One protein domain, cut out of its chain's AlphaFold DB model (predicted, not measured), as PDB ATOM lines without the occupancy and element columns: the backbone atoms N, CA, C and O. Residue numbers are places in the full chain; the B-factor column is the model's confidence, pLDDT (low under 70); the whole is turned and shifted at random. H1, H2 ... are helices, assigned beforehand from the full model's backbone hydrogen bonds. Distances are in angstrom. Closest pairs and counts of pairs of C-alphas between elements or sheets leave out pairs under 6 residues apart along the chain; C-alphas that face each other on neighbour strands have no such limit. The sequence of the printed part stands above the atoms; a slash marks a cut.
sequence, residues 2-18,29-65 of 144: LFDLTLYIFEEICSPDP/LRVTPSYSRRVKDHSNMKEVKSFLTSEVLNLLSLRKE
ATOM      1  N   LEU A   2      21.982  48.470  -6.423       81.50
ATOM      2  CA  LEU A   2      22.342  47.140  -6.965       81.50
ATOM      3  C   LEU A   2      23.553  46.516  -6.251       81.50
ATOM      4  O   LEU A   2      23.538  45.334  -5.927       81.50
ATOM      5  N   PHE A   3      24.582  47.326  -5.988       84.69
ATOM      6  CA  PHE A   3      25.784  46.895  -5.276       84.69
ATOM      7  C   PHE A   3      25.457  46.416  -3.851       84.69
ATOM      8  O   PHE A   3      25.842  45.314  -3.474       84.69
ATOM      9  N   ASP A   4      24.654  47.181  -3.109       86.00
ATOM     10  CA  ASP A   4      24.233  46.829  -1.744       86.00
ATOM     11  C   ASP A   4      23.423  45.525  -1.717       86.00
ATOM     12  O   ASP A   4      23.646  44.668  -0.866       86.00
ATOM     13  N   LEU A   5      22.538  45.325  -2.702       82.88
ATOM     14  CA  LEU A   5      21.788  44.079  -2.864       82.88
ATOM     15  C   LEU A   5      22.717  42.890  -3.159       82.88
ATOM     16  O   LEU A   5      22.569  41.826  -2.563       82.88
ATOM     17  N   THR A   6      23.686  43.061  -4.063       85.38
ATOM     18  CA  THR A   6      24.657  42.001  -4.378       85.38
ATOM     19  C   THR A   6      25.534  41.649  -3.177       85.38
ATOM     20  O   THR A   6      25.852  40.476  -2.989       85.38
ATOM     21  N   LEU A   7      25.882  42.644  -2.353       84.31
ATOM     22  CA  LEU A   7      26.668  42.470  -1.135       84.31
ATOM     23  C   LEU A   7      25.872  41.711  -0.069       84.31
ATOM     24  O   LEU A   7      26.377  40.732   0.468       84.31
ATOM     25  N   TYR A   8      24.610  42.084   0.156       83.50
ATOM     26  CA  TYR A   8      23.715  41.388   1.085       83.50
ATOM     27  C   TYR A   8      23.570  39.896   0.744       83.50
ATOM     28  O   TYR A   8      23.730  39.032   1.604       83.50
ATOM     29  N   ILE A   9      23.335  39.571  -0.534       81.19
ATOM     30  CA  ILE A   9      23.208  38.175  -0.984       81.19
ATOM     31  C   ILE A   9      24.539  37.430  -0.809       81.19
ATOM     32  O   ILE A   9      24.557  36.260  -0.434       81.19
ATOM     33  N   PHE A  10      25.666  38.094  -1.069       83.12
ATOM     34  CA  PHE A  10      26.986  37.501  -0.877       83.12
ATOM     35  C   PHE A  10      27.262  37.163   0.594       83.12
ATOM     36  O   PHE A  10      27.693  36.049   0.895       83.12
ATOM     37  N   GLU A  11      26.951  38.078   1.511       80.88
ATOM     38  CA  GLU A  11      27.073  37.851   2.954       80.88
ATOM     39  C   GLU A  11      26.169  36.705   3.433       80.88
ATOM     40  O   GLU A  11      26.591  35.876   4.245       80.88
ATOM     41  N   GLU A  12      24.957  36.586   2.884       75.44
ATOM     42  CA  GLU A  12      24.044  35.477   3.179       75.44
ATOM     43  C   GLU A  12      24.609  34.117   2.722       75.44
ATOM     44  O   GLU A  12      24.521  33.127   3.457       75.44
ATOM     45  N   ILE A  13      25.234  34.054   1.540       74.75
ATOM     46  CA  ILE A  13      25.876  32.834   1.016       74.75
ATOM     47  C   ILE A  13      27.062  32.424   1.894       74.75
ATOM     48  O   ILE A  13      27.202  31.248   2.225       74.75
ATOM     49  N   CYS A  14      27.906  33.385   2.269       71.00
ATOM     50  CA  CYS A  14      29.113  33.146   3.060       71.00
ATOM     51  C   CYS A  14      28.834  32.915   4.554       71.00
ATOM     52  O   CYS A  14      29.736  32.508   5.288       71.00
ATOM     53  N   SER A  15      27.600  33.136   5.011       69.88
ATOM     54  CA  SER A  15      27.206  32.876   6.392       69.88
ATOM     55  C   SER A  15      27.139  31.362   6.692       69.88
ATOM     56  O   SER A  15      26.536  30.605   5.912       69.88
ATOM     57  N   PRO A  16      27.704  30.897   7.827       63.47
ATOM     58  CA  PRO A  16      27.683  29.488   8.235       63.47
ATOM     59  C   PRO A  16      26.264  28.900   8.265       63.47
ATOM     60  O   PRO A  16      25.318  29.605   8.599       63.47
ATOM     61  N   ASP A  17      26.105  27.610   7.939       63.72
ATOM     62  CA  ASP A  17      24.802  26.923   7.912       63.72
ATOM     63  C   ASP A  17      24.189  26.822   9.332       63.72
ATOM     64  O   ASP A  17      24.683  26.035  10.149       63.72
ATOM     65  N   PRO A  18      23.089  27.538   9.652       58.69
ATOM     66  CA  PRO A  18      22.407  27.408  10.942       58.69
ATOM     67  C   PRO A  18      21.797  26.019  11.195       58.69
ATOM     68  O   PRO A  18      21.388  25.738  12.320       58.69
ATOM     69  N   LEU A  29      13.630  24.182   9.986       56.47
ATOM     70  CA  LEU A  29      13.370  25.571   9.612       56.47
ATOM     71  C   LEU A  29      12.749  25.614   8.206       56.47
ATOM     72  O   LEU A  29      13.230  24.930   7.302       56.47
ATOM     73  N   ARG A  30      11.681  26.401   8.008       51.22
ATOM     74  CA  ARG A  30      11.132  26.642   6.665       51.22
ATOM     75  C   ARG A  30      12.145  27.461   5.878       51.22
ATOM     76  O   ARG A  30      12.350  28.637   6.145       51.22
ATOM     77  N   VAL A  31      12.802  26.785   4.950       50.12
ATOM     78  CA  VAL A  31      13.896  27.319   4.150       50.12
ATOM     79  C   VAL A  31      13.316  28.058   2.948       50.12
ATOM     80  O   VAL A  31      12.513  27.490   2.210       50.12
ATOM     81  N   THR A  32      13.708  29.315   2.741       50.88
ATOM     82  CA  THR A  32      13.403  30.042   1.502       50.88
ATOM     83  C   THR A  32      14.050  29.322   0.305       50.88
ATOM     84  O   THR A  32      15.098  28.685   0.460       50.88
ATOM     85  N   PRO A  33      13.467  29.372  -0.908       53.91
ATOM     86  CA  PRO A  33      13.993  28.651  -2.073       53.91
ATOM     87  C   PRO A  33      15.481  28.921  -2.357       53.91
ATOM     88  O   PRO A  33      16.198  28.015  -2.787       53.91
ATOM     89  N   SER A  34      15.947  30.135  -2.057       52.84
ATOM     90  CA  SER A  34      17.330  30.598  -2.216       52.84
ATOM     91  C   SER A  34      18.331  29.777  -1.397       52.84
ATOM     92  O   SER A  34      19.386  29.387  -1.895       52.84
ATOM     93  N   TYR A  35      17.969  29.377  -0.180       55.38
ATOM     94  CA  TYR A  35      18.857  28.625   0.710       55.38
ATOM     95  C   TYR A  35      18.999  27.152   0.299       55.38
ATOM     96  O   TYR A  35      20.027  26.522   0.548       55.38
ATOM     97  N   SER A  36      18.017  26.587  -0.410       56.75
ATOM     98  CA  SER A  36      18.149  25.243  -0.999       56.75
ATOM     99  C   SER A  36      19.166  25.190  -2.150       56.75
ATOM    100  O   SER A  36      19.527  24.103  -2.597       56.75
ATOM    101  N   ARG A  37      19.632  26.352  -2.630       62.34
ATOM    102  CA  ARG A  37      20.527  26.500  -3.781       62.34
ATOM    103  C   ARG A  37      21.898  27.074  -3.393       62.34
ATOM    104  O   ARG A  37      22.537  27.696  -4.224       62.34
ATOM    105  N   ARG A  38      22.360  26.886  -2.151       66.94
ATOM    106  CA  ARG A  38      23.681  27.376  -1.709       66.94
ATOM    107  C   ARG A  38      24.806  26.941  -2.656       66.94
ATOM    108  O   ARG A  38      24.792  25.827  -3.185       66.94
ATOM    109  N   VAL A  39      25.781  27.833  -2.827       69.00
ATOM    110  CA  VAL A  39      27.046  27.543  -3.510       69.00
ATOM    111  C   VAL A  39      27.725  26.381  -2.785       69.00
ATOM    112  O   VAL A  39      27.821  26.388  -1.558       69.00
ATOM    113  N   LYS A  40      28.140  25.351  -3.528       69.19
ATOM    114  CA  LYS A  40      28.725  24.144  -2.924       69.19
ATOM    115  C   LYS A  40      30.171  24.375  -2.512       69.19
ATOM    116  O   LYS A  40      30.593  23.878  -1.471       69.19
ATOM    117  N   ASP A  41      30.901  25.131  -3.323       75.62
ATOM    118  CA  ASP A  41      32.283  25.516  -3.073       75.62
ATOM    119  C   ASP A  41      32.432  27.044  -3.073       75.62
ATOM    120  O   ASP A  41      32.445  27.700  -4.117       75.62
ATOM    121  N   HIS A  42      32.564  27.615  -1.877       72.75
ATOM    122  CA  HIS A  42      32.748  29.054  -1.680       72.75
ATOM    123  C   HIS A  42      34.096  29.566  -2.213       72.75
ATOM    124  O   HIS A  42      34.241  30.766  -2.439       72.75
ATOM    125  N   SER A  43      35.074  28.682  -2.443       76.06
ATOM    126  CA  SER A  43      36.371  29.045  -3.020       76.06
ATOM    127  C   SER A  43      36.317  29.177  -4.545       76.06
ATOM    128  O   SER A  43      37.210  29.780  -5.151       76.06
ATOM    129  N   ASN A  44      35.277  28.645  -5.194       84.25
ATOM    130  CA  ASN A  44      35.112  28.724  -6.637       84.25
ATOM    131  C   ASN A  44      34.459  30.052  -7.043       84.25
ATOM    132  O   ASN A  44      33.242  30.171  -7.204       84.25
ATOM    133  N   MET A  45      35.294  31.061  -7.295       82.50
ATOM    134  CA  MET A  45      34.841  32.405  -7.677       82.50
ATOM    135  C   MET A  45      33.930  32.416  -8.920       82.50
ATOM    136  O   MET A  45      33.081  33.298  -9.052       82.50
ATOM    137  N   LYS A  46      34.069  31.451  -9.839       84.25
ATOM    138  CA  LYS A  46      33.206  31.354 -11.027       84.25
ATOM    139  C   LYS A  46      31.794  30.895 -10.656       84.25
ATOM    140  O   LYS A  46      30.823  31.450 -11.168       84.25
ATOM    141  N   GLU A  47      31.684  29.926  -9.752       81.56
ATOM    142  CA  GLU A  47      30.407  29.424  -9.238       81.56
ATOM    143  C   GLU A  47      29.686  30.509  -8.435       81.56
ATOM    144  O   GLU A  47      28.536  30.824  -8.742       81.56
ATOM    145  N   VAL A  48      30.400  31.176  -7.523       83.94
ATOM    146  CA  VAL A  48      29.877  32.299  -6.726       83.94
ATOM    147  C   VAL A  48      29.345  33.416  -7.626       83.94
ATOM    148  O   VAL A  48      28.205  33.848  -7.464       83.94
ATOM    149  N   LYS A  49      30.123  33.849  -8.629       86.62
ATOM    150  CA  LYS A  49      29.682  34.880  -9.586       86.62
ATOM    151  C   LYS A  49      28.437  34.451 -10.359       86.62
ATOM    152  O   LYS A  49      27.516  35.251 -10.516       86.62
ATOM    153  N   SER A  50      28.387  33.203 -10.830       84.56
ATOM    154  CA  SER A  50      27.233  32.686 -11.577       84.56
ATOM    155  C   SER A  50      25.965  32.620 -10.721       84.56
ATOM    156  O   SER A  50      24.883  32.979 -11.187       84.56
ATOM    157  N   PHE A  51      26.114  32.237  -9.452       84.12
ATOM    158  CA  PHE A  51      25.025  32.155  -8.496       84.12
ATOM    159  C   PHE A  51      24.491  33.542  -8.138       84.12
ATOM    160  O   PHE A  51      23.299  33.784  -8.302       84.12
ATOM    161  N   LEU A  52      25.375  34.471  -7.749       85.75
ATOM    162  CA  LEU A  52      25.010  35.861  -7.456       85.75
ATOM    163  C   LEU A  52      24.278  36.502  -8.630       85.75
ATOM    164  O   LEU A  52      23.222  37.097  -8.452       85.75
ATOM    165  N   THR A  53      24.810  36.331  -9.840       86.00
ATOM    166  CA  THR A  53      24.181  36.872 -11.048       86.00
ATOM    167  C   THR A  53      22.786  36.282 -11.238       86.00
ATOM    168  O   THR A  53      21.837  37.021 -11.485       86.00
ATOM    169  N   SER A  54      22.623  34.965 -11.072       83.06
ATOM    170  CA  SER A  54      21.308  34.331 -11.176       83.06
ATOM    171  C   SER A  54      20.335  34.809 -10.098       83.06
ATOM    172  O   SER A  54      19.155  34.943 -10.403       83.06
ATOM    173  N   GLU A  55      20.781  35.014  -8.862       80.94
ATOM    174  CA  GLU A  55      19.905  35.378  -7.747       80.94
ATOM    175  C   GLU A  55      19.485  36.848  -7.815       80.94
ATOM    176  O   GLU A  55      18.306  37.161  -7.669       80.94
ATOM    177  N   VAL A  56      20.411  37.740  -8.170       85.50
ATOM    178  CA  VAL A  56      20.121  39.160  -8.420       85.50
ATOM    179  C   VAL A  56      19.155  39.312  -9.593       85.50
ATOM    180  O   VAL A  56      18.185  40.060  -9.501       85.50
ATOM    181  N   LEU A  57      19.356  38.557 -10.678       84.31
ATOM    182  CA  LEU A  57      18.420  38.549 -11.804       84.31
ATOM    183  C   LEU A  57      17.043  37.985 -11.420       84.31
ATOM    184  O   LEU A  57      16.041  38.445 -11.959       84.31
ATOM    185  N   ASN A  58      16.971  37.018 -10.498       80.25
ATOM    186  CA  ASN A  58      15.692  36.505  -9.990       80.25
ATOM    187  C   ASN A  58      14.949  37.552  -9.166       80.25
ATOM    188  O   ASN A  58      13.765  37.763  -9.394       80.25
ATOM    189  N   LEU A  59      15.639  38.189  -8.218       79.50
ATOM    190  CA  LEU A  59      15.047  39.170  -7.306       79.50
ATOM    191  C   LEU A  59      14.588  40.434  -8.032       79.50
ATOM    192  O   LEU A  59      13.599  41.041  -7.638       79.50
ATOM    193  N   LEU A  60      15.279  40.807  -9.109       80.38
ATOM    194  CA  LEU A  60      14.896  41.935  -9.956       80.38
ATOM    195  C   LEU A  60      13.910  41.546 -11.069       80.38
ATOM    196  O   LEU A  60      13.585  42.388 -11.900       80.38
ATOM    197  N   SER A  61      13.463  40.286 -11.131       72.12
ATOM    198  CA  SER A  61      12.603  39.758 -12.205       72.12
ATOM    199  C   SER A  61      13.182  39.937 -13.621       72.12
ATOM    200  O   SER A  61      12.464  39.898 -14.615       72.12
ATOM    201  N   LEU A  62      14.502  40.107 -13.726       73.31
ATOM    202  CA  LEU A  62      15.244  40.282 -14.980       73.31
ATOM    203  C   LEU A  62      15.774  38.957 -15.534       73.31
ATOM    204  O   LEU A  62      16.343  38.913 -16.630       73.31
ATOM    205  N   ARG A  63      15.616  37.852 -14.794       69.25
ATOM    206  CA  ARG A  63      15.924  36.523 -15.315       69.25
ATOM    207  C   ARG A  63      14.967  36.244 -16.469       69.25
ATOM    208  O   ARG A  63      13.789  35.985 -16.250       69.25
ATOM    209  N   LYS A  64      15.508  36.207 -17.689       60.22
ATOM    210  CA  LYS A  64      14.822  35.689 -18.875       60.22
ATOM    211  C   LYS A  64      14.373  34.264 -18.553       60.22
ATOM    212  O   LYS A  64      15.201  33.354 -18.482       60.22
ATOM    213  N   GLU A  65      13.095  34.084 -18.238       55.72
ATOM    214  CA  GLU A  65      12.568  32.783 -17.858       55.72
ATOM    215  C   GLU A  65      12.726  31.825 -19.034       55.72
ATOM    216  O   GLU A  65      11.940  31.803 -19.971       55.72
TER     217      GLU A  65
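What this domain is: This is residues 2 to 18 and 29 to 65 of the 144 residues of the protein "(mimic poison frog) hypothetical protein" of Ranitomeya imitator (mimic poison frog) (UniProt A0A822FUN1). Two helices cross steeply, the longer one, H2, meeting H1 through residues 52 to 56, while a long looping stretch without a named element, residues 29 to 44, leads into the beginning of H2. The pair meets through a part of each helix and does not lie side by side. The printed part has 54 residues with two named helices, H1 then H2 along the chain, and no named strand; the class is all helix, with 28 of the 54 residues in the helices. The whole is compact, with a radius of gyration of the C-alphas of 11.2 A, and rounded, spanning 30 by 28 by 21 A.

How they stand to each other: H2, residues 45 to 59, touches H1, residues 2 to 14. H2 does this with residues 52 to 56 alone, and H1 with residues 5 to 10 alone. The closest C-alphas of the two helices are those of Thr 6 and Val 56, 6.7 A apart. Their lines stand at a steep tilt of 58 degrees, and they run opposite ways. The centres are 10.1 A apart. In H1 and H2 every O i to N i+4 pair is within hydrogen-bond range.

Where its parts are: H2 runs 20.9 A from C-alpha 45 at (34.841, 32.405, -7.677) to C-alpha 59 at (15.047, 39.170, -7.306). H1 runs 18.5 A, from C-alpha 2 at (22.342, 47.140, -6.965) to C-alpha 14.

The domain as a whole: The two C-alphas farthest apart, those of Pro 18 and Lys 64, are 31.9 A apart. Residues 19 to 28 are not printed, and C-alphas 18 and 29 are 9.3 A apart across the cut. The link from H1 to H2 runs across this cut. The mean pLDDT of the printed part is 73.7; residues 15 to 18, 29 to 40 and 63 to 65 are under 70.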